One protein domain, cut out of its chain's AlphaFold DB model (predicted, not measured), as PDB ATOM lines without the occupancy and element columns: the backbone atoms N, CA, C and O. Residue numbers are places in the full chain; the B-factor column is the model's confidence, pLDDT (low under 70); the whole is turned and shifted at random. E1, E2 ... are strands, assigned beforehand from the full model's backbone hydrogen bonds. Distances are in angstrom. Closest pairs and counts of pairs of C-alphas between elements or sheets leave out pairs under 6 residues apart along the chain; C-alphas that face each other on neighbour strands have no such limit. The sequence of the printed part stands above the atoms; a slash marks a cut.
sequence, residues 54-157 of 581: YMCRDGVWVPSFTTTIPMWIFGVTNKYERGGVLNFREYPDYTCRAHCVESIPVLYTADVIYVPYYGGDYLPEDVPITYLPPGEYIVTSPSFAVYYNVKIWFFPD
ATOM      1  N   TYR A  54     163.915 254.723 300.527       54.34
ATOM      2  CA  TYR A  54     162.467 254.549 300.476       54.34
ATOM      3  C   TYR A  54     161.813 255.790 301.076       54.34
ATOM      4  O   TYR A  54     161.912 256.033 302.282       54.34
ATOM      5  N   MET A  55     161.164 256.603 300.244       50.88
ATOM      6  CA  MET A  55     160.396 257.749 300.722       50.88
ATOM      7  C   MET A  55     158.993 257.279 301.105       50.88
ATOM      8  O   MET A  55     158.165 256.977 300.245       50.88
ATOM      9  N   CYS A  56     158.716 257.225 302.405       56.31
ATOM     10  CA  CYS A  56     157.372 256.961 302.902       56.31
ATOM     11  C   CYS A  56     156.444 258.152 302.583       56.31
ATOM     12  O   CYS A  56     156.917 259.282 302.428       56.31
ATOM     13  N   ARG A  57     155.122 257.931 302.495       43.81
ATOM     14  CA  ARG A  57     154.140 258.904 301.953       43.81
ATOM     15  C   ARG A  57     154.016 260.251 302.706       43.81
ATOM     16  O   ARG A  57     153.306 261.124 302.226       43.81
ATOM     17  N   ASP A  58     154.766 260.469 303.785       53.28
ATOM     18  CA  ASP A  58     154.820 261.726 304.554       53.28
ATOM     19  C   ASP A  58     156.250 262.303 304.685       53.28
ATOM     20  O   ASP A  58     156.556 263.063 305.601       53.28
ATOM     21  N   GLY A  59     157.158 261.941 303.768       57.47
ATOM     22  CA  GLY A  59     158.503 262.528 303.673       57.47
ATOM     23  C   GLY A  59     159.557 261.922 304.609       57.47
ATOM     24  O   GLY A  59     160.684 262.417 304.658       57.47
ATOM     25  N   VAL A  60     159.224 260.844 305.329       61.38
ATOM     26  CA  VAL A  60     160.189 260.071 306.128       61.38
ATOM     27  C   VAL A  60     160.956 259.125 305.208       61.38
ATOM     28  O   VAL A  60     160.363 258.280 304.538       61.38
ATOM     29  N   TRP A  61     162.276 259.275 305.180       65.81
ATOM     30  CA  TRP A  61     163.175 258.409 304.426       65.81
ATOM     31  C   TRP A  61     163.633 257.246 305.302       65.81
ATOM     32  O   TRP A  61     164.207 257.475 306.367       65.81
ATOM     33  N   VAL A  62     163.396 256.017 304.846       70.50
ATOM     34  CA  VAL A  62     163.926 254.801 305.477       70.50
ATOM     35  C   VAL A  62     165.003 254.213 304.561       70.50
ATOM     36  O   VAL A  62     164.795 254.185 303.343       70.50
ATOM     37  N   PRO A  63     166.157 253.769 305.093       74.88
ATOM     38  CA  PRO A  63     167.163 253.099 304.279       74.88
ATOM     39  C   PRO A  63     166.567 251.833 303.660       74.88
ATOM     40  O   PRO A  63     166.077 250.964 304.388       74.88
ATOM     41  N   SER A  64     166.614 251.719 302.331       78.62
ATOM     42  CA  SER A  64     166.401 250.444 301.658       78.62
ATOM     43  C   SER A  64     167.711 249.929 301.084       78.62
ATOM     44  O   SER A  64     168.634 250.682 300.767       78.62
ATOM     45  N   PHE A  65     167.808 248.615 301.003       74.81
ATOM     46  CA  PHE A  65     169.004 247.900 300.629       74.81
ATOM     47  C   PHE A  65     168.619 246.782 299.669       74.81
ATOM     48  O   PHE A  65     167.899 245.865 300.053       74.81
ATOM     49  N   THR A  66     169.086 246.864 298.427       79.62
ATOM     50  CA  THR A  66     168.901 245.800 297.438       79.62
ATOM     51  C   THR A  66     170.218 245.072 297.259       79.62
ATOM     52  O   THR A  66     171.236 245.690 296.939       79.62
ATOM     53  N   THR A  67     170.189 243.753 297.403       79.19
ATOM     54  CA  THR A  67     171.316 242.898 297.059       79.19
ATOM     55  C   THR A  67     170.918 241.830 296.047       79.19
ATOM     56  O   THR A  67     169.884 241.182 296.167       79.19
ATOM     57  N   THR A  68     171.754 241.637 295.026       78.56
ATOM     58  CA  THR A  68     171.585 240.589 294.005       78.56
ATOM     59  C   THR A  68     172.413 239.337 294.291       78.56
ATOM     60  O   THR A  68     172.354 238.377 293.529       78.56
ATOM     61  N   ILE A  69     173.240 239.371 295.335       76.88
ATOM     62  CA  ILE A  69     174.079 238.255 295.777       76.88
ATOM     63  C   ILE A  69     173.898 238.066 297.284       76.88
ATOM     64  O   ILE A  69     173.536 239.016 297.974       76.88
ATOM     65  N   PRO A  70     174.123 236.872 297.828       77.12
ATOM     66  CA  PRO A  70     174.051 236.714 299.264       77.12
ATOM     67  C   PRO A  70     175.169 237.482 299.969       77.12
ATOM     68  O   PRO A  70     176.266 237.654 299.426       77.12
ATOM     69  N   MET A  71     174.877 238.005 301.155       80.94
ATOM     70  CA  MET A  71     175.785 238.890 301.878       80.94
ATOM     71  C   MET A  71     175.807 238.564 303.365       80.94
ATOM     72  O   MET A  71     174.773 238.292 303.960       80.94
ATOM     73  N   TRP A  72     176.984 238.656 303.976       78.06
ATOM     74  CA  TRP A  72     177.133 238.662 305.429       78.06
ATOM     75  C   TRP A  72     177.179 240.092 305.933       78.06
ATOM     76  O   TRP A  72     177.939 240.906 305.410       78.06
ATOM     77  N   ILE A  73     176.385 240.387 306.951       76.19
ATOM     78  CA  ILE A  73     176.346 241.670 307.643       76.19
ATOM     79  C   ILE A  73     177.231 241.568 308.874       76.19
ATOM     80  O   ILE A  73     177.086 240.628 309.650       76.19
ATOM     81  N   PHE A  74     178.126 242.530 309.055       72.19
ATOM     82  CA  PHE A  74     179.068 242.580 310.168       72.19
ATOM     83  C   PHE A  74     179.061 243.982 310.771       72.19
ATOM     84  O   PHE A  74     179.476 244.937 310.118       72.19
ATOM     85  N   GLY A  75     178.627 244.098 312.027       64.94
ATOM     86  CA  GLY A  75     178.797 245.299 312.848       64.94
ATOM     87  C   GLY A  75     178.229 246.616 312.288       64.94
ATOM     88  O   GLY A  75     177.784 246.743 311.147       64.94
ATOM     89  N   VAL A  76     178.256 247.649 313.130       63.66
ATOM     90  CA  VAL A  76     177.943 249.026 312.737       63.66
ATOM     91  C   VAL A  76     178.970 249.970 313.348       63.66
ATOM     92  O   VAL A  76     179.262 249.911 314.540       63.66
ATOM     93  N   THR A  77     179.496 250.899 312.552       61.69
ATOM     94  CA  THR A  77     180.283 252.019 313.098       61.69
ATOM     95  C   THR A  77     179.352 253.221 313.293       61.69
ATOM     96  O   THR A  77     178.677 253.638 312.351       61.69
ATOM     97  N   ASN A  78     179.290 253.781 314.508       62.69
ATOM     98  CA  ASN A  78     178.641 255.068 314.797       62.69
ATOM     99  C   ASN A  78     179.475 255.853 315.820       62.69
ATOM    100  O   ASN A  78     179.864 255.320 316.846       62.69
ATOM    101  N   LYS A  79     179.724 257.143 315.590       61.09
ATOM    102  CA  LYS A  79     180.489 258.011 316.504       61.09
ATOM    103  C   LYS A  79     179.921 258.087 317.938       61.09
ATOM    104  O   LYS A  79     180.653 258.491 318.837       61.09
ATOM    105  N   TYR A  80     178.653 257.731 318.150       60.22
ATOM    106  CA  TYR A  80     177.990 257.776 319.453       60.22
ATOM    107  C   TYR A  80     177.530 256.366 319.850       60.22
ATOM    108  O   TYR A  80     176.703 255.758 319.175       60.22
ATOM    109  N   GLU A  81     178.147 255.837 320.904       54.44
ATOM    110  CA  GLU A  81     178.152 254.428 321.305       54.44
ATOM    111  C   GLU A  81     176.768 253.831 321.603       54.44
ATOM    112  O   GLU A  81     175.990 254.384 322.380       54.44
ATOM    113  N   ARG A  82     176.529 252.644 321.035       61.06
ATOM    114  CA  ARG A  82     176.093 251.374 321.655       61.06
ATOM    115  C   ARG A  82     175.692 250.451 320.506       61.06
ATOM    116  O   ARG A  82     175.021 250.891 319.574       61.06
ATOM    117  N   GLY A  83     176.141 249.198 320.545       61.12
ATOM    118  CA  GLY A  83     175.609 248.180 319.640       61.12
ATOM    119  C   GLY A  83     174.078 248.132 319.715       61.12
ATOM    120  O   GLY A  83     173.484 248.568 320.704       61.12
ATOM    121  N   GLY A  84     173.428 247.657 318.663       74.62
ATOM    122  CA  GLY A  84     171.971 247.606 318.575       74.62
ATOM    123  C   GLY A  84     171.509 246.455 317.699       74.62
ATOM    124  O   GLY A  84     172.320 245.645 317.267       74.62
ATOM    125  N   VAL A  85     170.210 246.402 317.422       79.06
ATOM    126  CA  VAL A  85     169.635 245.395 316.522       79.06
ATOM    127  C   VAL A  85     169.209 246.077 315.227       79.06
ATOM    128  O   VAL A  85     168.476 247.065 315.252       79.06
ATOM    129  N   LEU A  86     169.669 245.568 314.086       82.06
ATOM    130  CA  LEU A  86     169.130 245.916 312.777       82.06
ATOM    131  C   LEU A  86     168.056 244.902 312.393       82.06
ATOM    132  O   LEU A  86     168.311 243.705 312.337       82.06
ATOM    133  N   ASN A  87     166.870 245.396 312.076       82.69
ATOM    134  CA  ASN A  87     165.747 244.612 311.591       82.69
ATOM    135  C   ASN A  87     165.630 244.805 310.077       82.69
ATOM    136  O   ASN A  87     165.303 245.906 309.620       82.69
ATOM    137  N   PHE A  88     165.857 243.737 309.319       84.50
ATOM    138  CA  PHE A  88     165.673 243.681 307.873       84.50
ATOM    139  C   PHE A  88     164.275 243.150 307.580       84.50
ATOM    140  O   PHE A  88     163.901 242.050 307.994       84.50
ATOM    141  N   ARG A  89     163.489 243.961 306.884       87.00
ATOM    142  CA  ARG A  89     162.111 243.666 306.485       87.00
ATOM    143  C   ARG A  89     162.072 243.566 304.968       87.00
ATOM    144  O   ARG A  89     162.807 244.303 304.316       87.00
ATOM    145  N   GLU A  90     161.248 242.689 304.410       86.31
ATOM    146  CA  GLU A  90     161.085 242.623 302.953       86.31
ATOM    147  C   GLU A  90     160.578 243.959 302.415       86.31
ATOM    148  O   GLU A  90     159.755 244.632 303.050       86.31
ATOM    149  N   TYR A  91     161.079 244.358 301.254       79.75
ATOM    150  CA  TYR A  91     160.567 245.525 300.565       79.75
ATOM    151  C   TYR A  91     159.123 245.252 300.116       79.75
ATOM    152  O   TYR A  91     158.884 244.318 299.355       79.75
ATOM    153  N   PRO A  92     158.131 246.033 300.577       78.06
ATOM    154  CA  PRO A  92     156.751 245.805 300.190       78.06
ATOM    155  C   PRO A  92     156.536 246.256 298.739       78.06
ATOM    156  O   PRO A  92     156.922 247.364 298.365       78.06
ATOM    157  N   ASP A  93     155.806 245.463 297.955       76.31
ATOM    158  CA  ASP A  93     155.423 245.791 296.568       76.31
ATOM    159  C   ASP A  93     154.528 247.049 296.434       76.31
ATOM    160  O   ASP A  93     154.177 247.471 295.331       76.31
ATOM    161  N   TYR A  94     154.123 247.675 297.546       73.69
ATOM    162  CA  TYR A  94     153.209 248.817 297.576       73.69
ATOM    163  C   TYR A  94     153.755 250.012 298.368       73.69
ATOM    164  O   TYR A  94     154.559 249.893 299.291       73.69
ATOM    165  N   THR A  95     153.279 251.213 298.016       62.59
ATOM    166  CA  THR A  95     153.633 252.458 298.717       62.59
ATOM    167  C   THR A  95     152.993 252.495 300.110       62.59
ATOM    168  O   THR A  95     151.774 252.581 300.266       62.59
ATOM    169  N   CYS A  96     153.829 252.410 301.139       58.72
ATOM    170  CA  CYS A  96     153.442 252.348 302.543       58.72
ATOM    171  C   CYS A  96     153.090 253.755 303.092       58.72
ATOM    172  O   CYS A  96     153.705 254.755 302.706       58.72
ATOM    173  N   ARG A  97     152.080 253.866 303.976       57.91
ATOM    174  CA  ARG A  97     151.799 255.104 304.745       57.91
ATOM    175  C   ARG A  97     152.774 255.189 305.930       57.91
ATOM    176  O   ARG A  97     153.220 254.148 306.402       57.91
ATOM    177  N   ALA A  98     153.072 256.391 306.438       50.41
ATOM    178  CA  ALA A  98     154.185 256.681 307.364       50.41
ATOM    179  C   ALA A  98     154.205 255.977 308.738       50.41
ATOM    180  O   ALA A  98     155.060 256.284 309.561       50.41
ATOM    181  N   HIS A  99     153.339 254.991 308.973       58.91
ATOM    182  CA  HIS A  99     153.305 254.191 310.197       58.91
ATOM    183  C   HIS A  99     153.293 252.669 309.972       58.91
ATOM    184  O   HIS A  99     153.283 251.937 310.955       58.91
ATOM    185  N   CYS A 100     153.329 252.151 308.732       68.00
ATOM    186  CA  CYS A 100     153.230 250.695 308.517       68.00
ATOM    187  C   CYS A 100     154.579 249.970 308.352       68.00
ATOM    188  O   CYS A 100     154.588 248.746 308.271       68.00
ATOM    189  N   VAL A 101     155.729 250.658 308.346       69.88
ATOM    190  CA  VAL A 101     157.034 249.965 308.253       69.88
ATOM    191  C   VAL A 101     157.265 249.048 309.461       69.88
ATOM    192  O   VAL A 101     157.736 247.927 309.299       69.88
ATOM    193  N   GLU A 102     156.852 249.471 310.659       75.62
ATOM    194  CA  GLU A 102     156.931 248.639 311.867       75.62
ATOM    195  C   GLU A 102     155.987 247.426 311.831       75.62
ATOM    196  O   GLU A 102     156.255 246.436 312.510       75.62
ATOM    197  N   SER A 103     154.942 247.465 310.995       77.56
ATOM    198  CA  SER A 103     153.994 246.358 310.814       77.56
ATOM    199  C   SER A 103     154.421 245.312 309.776       77.56
ATOM    200  O   SER A 103     153.817 244.246 309.721       77.56
ATOM    201  N   ILE A 104     155.451 245.579 308.961       79.75
ATOM    202  CA  ILE A 104     155.997 244.578 308.025       79.75
ATOM    203  C   ILE A 104     156.788 243.552 308.842       79.75
ATOM    204  O   ILE A 104     157.674 243.980 309.565       79.75
ATOM    205  N   PRO A 105     156.555 242.235 308.760       81.88
ATOM    206  CA  PRO A 105     157.307 241.261 309.552       81.88
ATOM    207  C   PRO A 105     158.829 241.434 309.429       81.88
ATOM    208  O   PRO A 105     159.359 241.686 308.346       81.88
ATOM    209  N   VAL A 106     159.537 241.329 310.554       81.25
ATOM    210  CA  VAL A 106     161.004 241.289 310.551       81.25
ATOM    211  C   VAL A 106     161.422 239.926 310.014       81.25
ATOM    212  O   VAL A 106     161.099 238.914 310.627       81.25
ATOM    213  N   LEU A 107     162.106 239.908 308.870       79.75
ATOM    214  CA  LEU A 107     162.602 238.670 308.269       79.75
ATOM    215  C   LEU A 107     163.933 238.255 308.887       79.75
ATOM    216  O   LEU A 107     164.118 237.096 309.241       79.75
ATOM    217  N   TYR A 108     164.844 239.216 309.042       80.81
ATOM    218  CA  TYR A 108     166.175 238.972 309.590       80.81
ATOM    219  C   TYR A 108     166.507 240.018 310.646       80.81
ATOM    220  O   TYR A 108     166.179 241.199 310.503       80.81
ATOM    221  N   THR A 109     167.177 239.581 311.706       80.62
ATOM    222  CA  THR A 109     167.737 240.460 312.733       80.62
ATOM    223  C   THR A 109     169.248 240.320 312.719       80.62
ATOM    224  O   THR A 109     169.769 239.208 312.646       80.62
ATOM    225  N   ALA A 110     169.945 241.450 312.752       77.50
ATOM    226  CA  ALA A 110     171.383 241.483 312.929       77.50
ATOM    227  C   ALA A 110     171.713 242.238 314.205       77.50
ATOM    228  O   ALA A 110     171.500 243.451 314.287       77.50
ATOM    229  N   ASP A 111     172.249 241.521 315.186       74.69
ATOM    230  CA  ASP A 111     172.938 242.159 316.294       74.69
ATOM    231  C   ASP A 111     174.176 242.841 315.721       74.69
ATOM    232  O   ASP A 111     174.985 242.228 315.028       74.69
ATOM    233  N   VAL A 112     174.307 244.138 315.960       70.06
ATOM    234  CA  VAL A 112     175.437 244.921 315.476       70.06
ATOM    235  C   VAL A 112     176.183 245.479 316.665       70.06
ATOM    236  O   VAL A 112     175.634 246.227 317.472       70.06
ATOM    237  N   ILE A 113     177.456 245.123 316.785       69.06
ATOM    238  CA  ILE A 113     178.340 245.745 317.769       69.06
ATOM    239  C   ILE A 113     178.876 247.066 317.225       69.06
ATOM    240  O   ILE A 113     178.991 247.260 316.009       69.06
ATOM    241  N   TYR A 114     179.225 247.966 318.143       71.00
ATOM    242  CA  TYR A 114     179.953 249.172 317.792       71.00
ATOM    243  C   TYR A 114     181.377 248.815 317.367       71.00
ATOM    244  O   TYR A 114     182.139 248.266 318.162       71.00
ATOM    245  N   VAL A 115     181.736 249.185 316.138       66.06
ATOM    246  CA  VAL A 115     183.122 249.160 315.668       66.06
ATOM    247  C   VAL A 115     183.644 250.615 315.626       66.06
ATOM    248  O   VAL A 115     183.105 251.440 314.883       66.06
ATOM    249  N   PRO A 116     184.645 250.999 316.440       63.03
ATOM    250  CA  PRO A 116     185.246 252.318 316.445       63.03
ATOM    251  C   PRO A 116     185.943 252.625 315.125       63.03
ATOM    252  O   PRO A 116     186.671 251.815 314.559       63.03
ATOM    253  N   TYR A 117     185.744 253.863 314.674       58.53
ATOM    254  CA  TYR A 117     186.216 254.389 313.390       58.53
ATOM    255  C   TYR A 117     187.745 254.324 313.203       58.53
ATOM    256  O   TYR A 117     188.224 254.393 312.077       58.53
ATOM    257  N   TYR A 118     188.513 254.186 314.288       63.78
ATOM    258  CA  TYR A 118     189.981 254.184 314.271       63.78
ATOM    259  C   TYR A 118     190.621 252.795 314.419       63.78
ATOM    260  O   TYR A 118     191.789 252.718 314.781       63.78
ATOM    261  N   GLY A 119     189.893 251.717 314.110       57.09
ATOM    262  CA  GLY A 119     190.471 250.371 314.047       57.09
ATOM    263  C   GLY A 119     190.825 249.822 315.424       57.09
ATOM    264  O   GLY A 119     191.996 249.672 315.755       57.09
ATOM    265  N   GLY A 120     189.803 249.533 316.233       58.59
ATOM    266  CA  GLY A 120     190.017 248.658 317.384       58.59
ATOM    267  C   GLY A 120     190.377 247.250 316.909       58.59
ATOM    268  O   GLY A 120     189.914 246.822 315.849       58.59
ATOM    269  N   ASP A 121     191.194 246.547 317.690       55.91
ATOM    270  CA  ASP A 121     191.508 245.135 317.482       55.91
ATOM    271  C   ASP A 121     190.255 244.297 317.791       55.91
ATOM    272  O   ASP A 121     190.113 243.745 318.878       55.91
ATOM    273  N   TYR A 122     189.299 244.255 316.862       60.84
ATOM    274  CA  TYR A 122     188.228 243.263 316.899       60.84
ATOM    275  C   TYR A 122     188.739 242.046 316.163       60.84
ATOM    276  O   TYR A 122     189.036 242.117 314.965       60.84
ATOM    277  N   LEU A 123     188.817 240.919 316.863       60.03
ATOM    278  CA  LEU A 123     188.912 239.659 316.160       60.03
ATOM    279  C   LEU A 123     187.583 239.480 315.408       60.03
ATOM    280  O   LEU A 123     186.517 239.706 315.988       60.03
ATOM    281  N   PRO A 124     187.596 239.102 314.115       59.16
ATOM    282  CA  PRO A 124     186.370 238.768 313.380       59.16
ATOM    283  C   PRO A 124     185.485 237.756 314.135       59.16
ATOM    284  O   PRO A 124     184.263 237.751 313.998       59.16
ATOM    285  N   GLU A 125     186.123 236.950 314.982       59.50
ATOM    286  CA  GLU A 125     185.554 235.969 315.900       59.50
ATOM    287  C   GLU A 125     184.667 236.566 317.003       59.50
ATOM    288  O   GLU A 125     183.824 235.847 317.525       59.50
ATOM    289  N   ASP A 126     184.736 237.865 317.297       63.25
ATOM    290  CA  ASP A 126     183.932 238.505 318.352       63.25
ATOM    291  C   ASP A 126     182.659 239.173 317.821       63.25
ATOM    292  O   ASP A 126     181.837 239.691 318.578       63.25
ATOM    293  N   VAL A 127     182.472 239.176 316.499       68.56
ATOM    294  CA  VAL A 127     181.418 239.978 315.880       68.56
ATOM    295  C   VAL A 127     180.249 239.099 315.446       68.56
ATOM    296  O   VAL A 127     180.470 238.102 314.747       68.56
ATOM    297  N   PRO A 128     179.010 239.420 315.854       70.12
ATOM    298  CA  PRO A 128     177.823 238.782 315.306       70.12
ATOM    299  C   PRO A 128     177.749 239.039 313.799       70.12
ATOM    300  O   PRO A 128     177.897 240.172 313.334       70.12
ATOM    301  N   ILE A 129     177.544 237.962 313.046       77.50
ATOM    302  CA  ILE A 129     177.360 238.003 311.601       77.50
ATOM    303  C   ILE A 129     175.962 237.511 311.256       77.50
ATOM    304  O   ILE A 129     175.484 236.526 311.816       77.50
ATOM    305  N   THR A 130     175.314 238.192 310.320       79.56
ATOM    306  CA  THR A 130     173.974 237.824 309.856       79.56
ATOM    307  C   THR A 130     174.012 237.607 308.363       79.56
ATOM    308  O   THR A 130     174.456 238.481 307.623       79.56
ATOM    309  N   TYR A 131     173.549 236.446 307.919       81.81
ATOM    310  CA  TYR A 131     173.392 236.174 306.501       81.81
ATOM    311  C   TYR A 131     172.132 236.852 305.965       81.81
ATOM    312  O   TYR A 131     171.061 236.772 306.567       81.81
ATOM    313  N   LEU A 132     172.264 237.508 304.819       80.56
ATOM    314  CA  LEU A 132     171.185 238.165 304.108       80.56
ATOM    315  C   LEU A 132     171.140 237.618 302.673       80.56
ATOM    316  O   LEU A 132     172.087 237.843 301.907       80.56
ATOM    317  N   PRO A 133     170.075 236.897 302.280       81.69
ATOM    318  CA  PRO A 133     169.958 236.386 300.920       81.69
ATOM    319  C   PRO A 133     169.715 237.522 299.908       81.69
ATOM    320  O   PRO A 133     169.366 238.639 300.304       81.69
ATOM    321  N   PRO A 134     169.870 237.264 298.592       83.25
ATOM    322  CA  PRO A 134     169.474 238.205 297.548       83.25
ATOM    323  C   PRO A 134     168.034 238.682 297.757       83.25
ATOM    324  O   PRO A 134     167.137 237.866 297.952       83.25
ATOM    325  N   GLY A 135     167.809 239.989 297.721       85.81
ATOM    326  CA  GLY A 135     166.502 240.571 297.994       85.81
ATOM    327  C   GLY A 135     166.542 242.086 298.123       85.81
ATOM    328  O   GLY A 135     167.609 242.709 298.113       85.81
ATOM    329  N   GLU A 136     165.356 242.669 298.241       85.50
ATOM    330  CA  GLU A 136     165.165 244.077 298.569       85.50
ATOM    331  C   GLU A 136     164.677 244.180 300.010       85.50
ATOM    332  O   GLU A 136     163.686 243.558 300.390       85.50
ATOM    333  N   TYR A 137     165.375 244.972 300.815       83.69
ATOM    334  CA  TYR A 137     165.138 245.065 302.245       83.69
ATOM    335  C   TYR A 137     164.943 246.505 302.684       83.69
ATOM    336  O   TYR A 137     165.608 247.418 302.197       83.69
ATOM    337  N   ILE A 138     164.078 246.704 303.668       83.56
ATOM    338  CA  ILE A 138     164.006 247.922 304.465       83.56
ATOM    339  C   ILE A 138     164.735 247.655 305.780       83.56
ATOM    340  O   ILE A 138     164.427 246.689 306.479       83.56
ATOM    341  N   VAL A 139     165.687 248.522 306.125       81.06
ATOM    342  CA  VAL A 139     166.459 248.399 307.366       81.06
ATOM    343  C   VAL A 139     165.874 249.337 308.413       81.06
ATOM    344  O   VAL A 139     165.816 250.552 308.230       81.06
ATOM    345  N   THR A 140     165.450 248.765 309.533       81.81
ATOM    346  CA  THR A 140     164.949 249.501 310.698       81.81
ATOM    347  C   THR A 140     165.789 249.171 311.924       81.81
ATOM    348  O   THR A 140     166.422 248.124 311.972       81.81
ATOM    349  N   SER A 141     165.817 250.051 312.920       77.25
ATOM    350  CA  SER A 141     166.467 249.776 314.204       77.25
ATOM    351  C   SER A 141     165.578 250.305 315.325       77.25
ATOM    352  O   SER A 141     165.227 251.487 315.290       77.25
ATOM    353  N   PRO A 142     165.201 249.475 316.312       69.12
ATOM    354  CA  PRO A 142     164.538 249.958 317.518       69.12
ATOM    355  C   PRO A 142     165.526 250.670 318.456       69.12
ATOM    356  O   PRO A 142     165.114 251.427 319.330       69.12
ATOM    357  N   SER A 143     166.832 250.425 318.294       59.72
ATOM    358  CA  SER A 143     167.867 250.815 319.255       59.72
ATOM    359  C   SER A 143     168.478 252.188 318.979       59.72
ATOM    360  O   SER A 143     169.045 252.796 319.883       59.72
ATOM    361  N   PHE A 144     168.392 252.692 317.746       60.66
ATOM    362  CA  PHE A 144     168.909 254.013 317.411       60.66
ATOM    363  C   PHE A 144     168.231 254.600 316.180       60.66
ATOM    364  O   PHE A 144     167.895 253.925 315.208       60.66
ATOM    365  N   ALA A 145     168.089 255.917 316.216       59.03
ATOM    366  CA  ALA A 145     167.593 256.690 315.105       59.03
ATOM    367  C   ALA A 145     168.710 256.738 314.036       59.03
ATOM    368  O   ALA A 145     169.772 257.306 314.288       59.03
ATOM    369  N   VAL A 146     168.500 256.134 312.857       56.78
ATOM    370  CA  VAL A 146     169.507 255.962 311.771       56.78
ATOM    371  C   VAL A 146     169.880 257.297 311.082       56.78
ATOM    372  O   VAL A 146     170.244 257.346 309.912       56.78
ATOM    373  N   TYR A 147     169.765 258.427 311.781       54.16
ATOM    374  CA  TYR A 147     169.790 259.753 311.170       54.16
ATOM    375  C   TYR A 147     171.188 260.245 310.774       54.16
ATOM    376  O   TYR A 147     171.250 261.173 309.972       54.16
ATOM    377  N   TYR A 148     172.297 259.655 311.252       54.25
ATOM    378  CA  TYR A 148     173.646 260.122 310.887       54.25
ATOM    379  C   TYR A 148     174.729 259.021 310.906       54.25
ATOM    380  O   TYR A 148     174.964 258.399 311.936       54.25
ATOM    381  N   ASN A 149     175.439 258.865 309.778       62.16
ATOM    382  CA  ASN A 149     176.742 258.188 309.613       62.16
ATOM    383  C   ASN A 149     176.883 256.771 310.210       62.16
ATOM    384  O   ASN A 149     177.896 256.465 310.836       62.16
ATOM    385  N   VAL A 150     175.893 255.906 309.993       63.44
ATOM    386  CA  VAL A 150     176.014 254.472 310.279       63.44
ATOM    387  C   VAL A 150     176.690 253.791 309.092       63.44
ATOM    388  O   VAL A 150     176.095 253.731 308.019       63.44
ATOM    389  N   LYS A 151     177.913 253.272 309.276       70.38
ATOM    390  CA  LYS A 151     178.489 252.326 308.302       70.38
ATOM    391  C   LYS A 151     178.097 250.912 308.704       70.38
ATOM    392  O   LYS A 151     178.422 250.501 309.817       70.38
ATOM    393  N   ILE A 152     177.428 250.203 307.802       71.81
ATOM    394  CA  ILE A 152     177.173 248.765 307.902       71.81
ATOM    395  C   ILE A 152     178.197 248.087 307.003       71.81
ATOM    396  O   ILE A 152     178.314 248.458 305.834       71.81
ATOM    397  N   TRP A 153     178.937 247.120 307.536       72.44
ATOM    398  CA  TRP A 153     179.882 246.368 306.722       72.44
ATOM    399  C   TRP A 153     179.197 245.146 306.158       72.44
ATOM    400  O   TRP A 153     178.493 244.424 306.868       72.44
ATOM    401  N   PHE A 154     179.442 244.916 304.876       73.44
ATOM    402  CA  PHE A 154     178.952 243.735 304.213       73.44
ATOM    403  C   PHE A 154     180.064 242.999 303.491       73.44
ATOM    404  O   PHE A 154     180.957 243.616 302.907       73.44
ATOM    405  N   PHE A 155     179.949 241.680 303.455       77.75
ATOM    406  CA  PHE A 155     180.851 240.823 302.708       77.75
ATOM    407  C   PHE A 155     180.041 240.006 301.709       77.75
ATOM    408  O   PHE A 155     179.098 239.325 302.118       77.75
ATOM    409  N   PRO A 156     180.365 240.073 300.404       73.25
ATOM    410  CA  PRO A 156     179.716 239.231 299.419       73.25
ATOM    411  C   PRO A 156     180.069 237.779 299.709       73.25
ATOM    412  O   PRO A 156     181.246 237.414 299.742       73.25
ATOM    413  N   ASP A 157     179.045 236.963 299.893       72.75
ATOM    414  CA  ASP A 157     179.221 235.539 300.074       72.75
ATOM    415  C   ASP A 157     179.292 234.851 298.707       72.75
ATOM    416  O   ASP A 157     178.471 235.093 297.820       72.75
TER     417      ASP A 157
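Overview. This is residues 54 to 157 of the 581 residues of the protein "CARDB domain-containing protein" of Theionarchaea archaeon (strain DG-70-1) (UniProt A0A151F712). The domain is a small sandwich, two strongly twisted sheets face to face, which come together where E4 meets E5 and E2 and are open on the other side, where E1 and E7 are apart. Long loops lie at both ends of its longest axis, residues 91 to 105 at one end and residues 113 to 128 at the other, where residues 118 to 123 stick out. The printed part has 104 residues with seven named strands, E1 to E7 along the chain, and no named helix; the class is all strand, though 44 of the 104 residues are in named strands, under half. The sheets are antiparallel, in the orders E1 E6 E3 E4 and E5 E2 E7. The whole is compact, with a radius of gyration of the C-alphas of 14.1 A and spans of 43 by 29 by 17 A.

Along the chain. E1, residues 61 to 67, begins at C-alpha 61 (163.175, 258.409, 304.426) and is 19.0 A long. E2, residues 71 to 77, is 17.8 A long, and E3, residues 84 to 90, is 19.7 A long, from C-alpha 84 at (171.971, 247.606, 318.575). E4, residues 106 to 112, measures 15.7 A. E5, residues 129 to 132, is short. E6, residues 135 to 140, measures 15.6 A. E7, residues 151 to 156, measures 15.9 A and ends at C-alpha 156 (179.716, 239.231, 299.419).

Arrangement. In the larger sheet E1 and E4 are edge strands. E1 and E6 are antiparallel, with N 65 and O 137 2.8 A apart. E6 and E3 are antiparallel, with N 89 and O 138 2.9 A apart. E3 and E4 form a hairpin, with N 86 and O 110 2.8 A apart. In the other sheet E2 is the inner strand: N 73 and O 130 of E5 are 2.8 A apart, and N 74 and O 153 of E7 are 2.9 A apart. These N and O pairs are within hydrogen-bond range. The parts of the two sheets that face each other are 9.8 A centre to centre, and their best planes are 31 degrees apart. Between the sheets, the closest C-alphas of E2 and E4 are those of Gly 75 and Val 112, 4.3 A apart, and those of E4 and E5 are Ala 110 and Thr 130, 5.4 A apart.

Size, cuts and confidence. The two C-alphas farthest apart are those of Tyr 94 and Asp 121, 43.3 A. The links E3 to E4 and E4 to E5 are long. The printed part has no cut. Its mean pLDDT is 70.0, and 47 residues are under 70, among them residues 115 to 127 and 142 to 150.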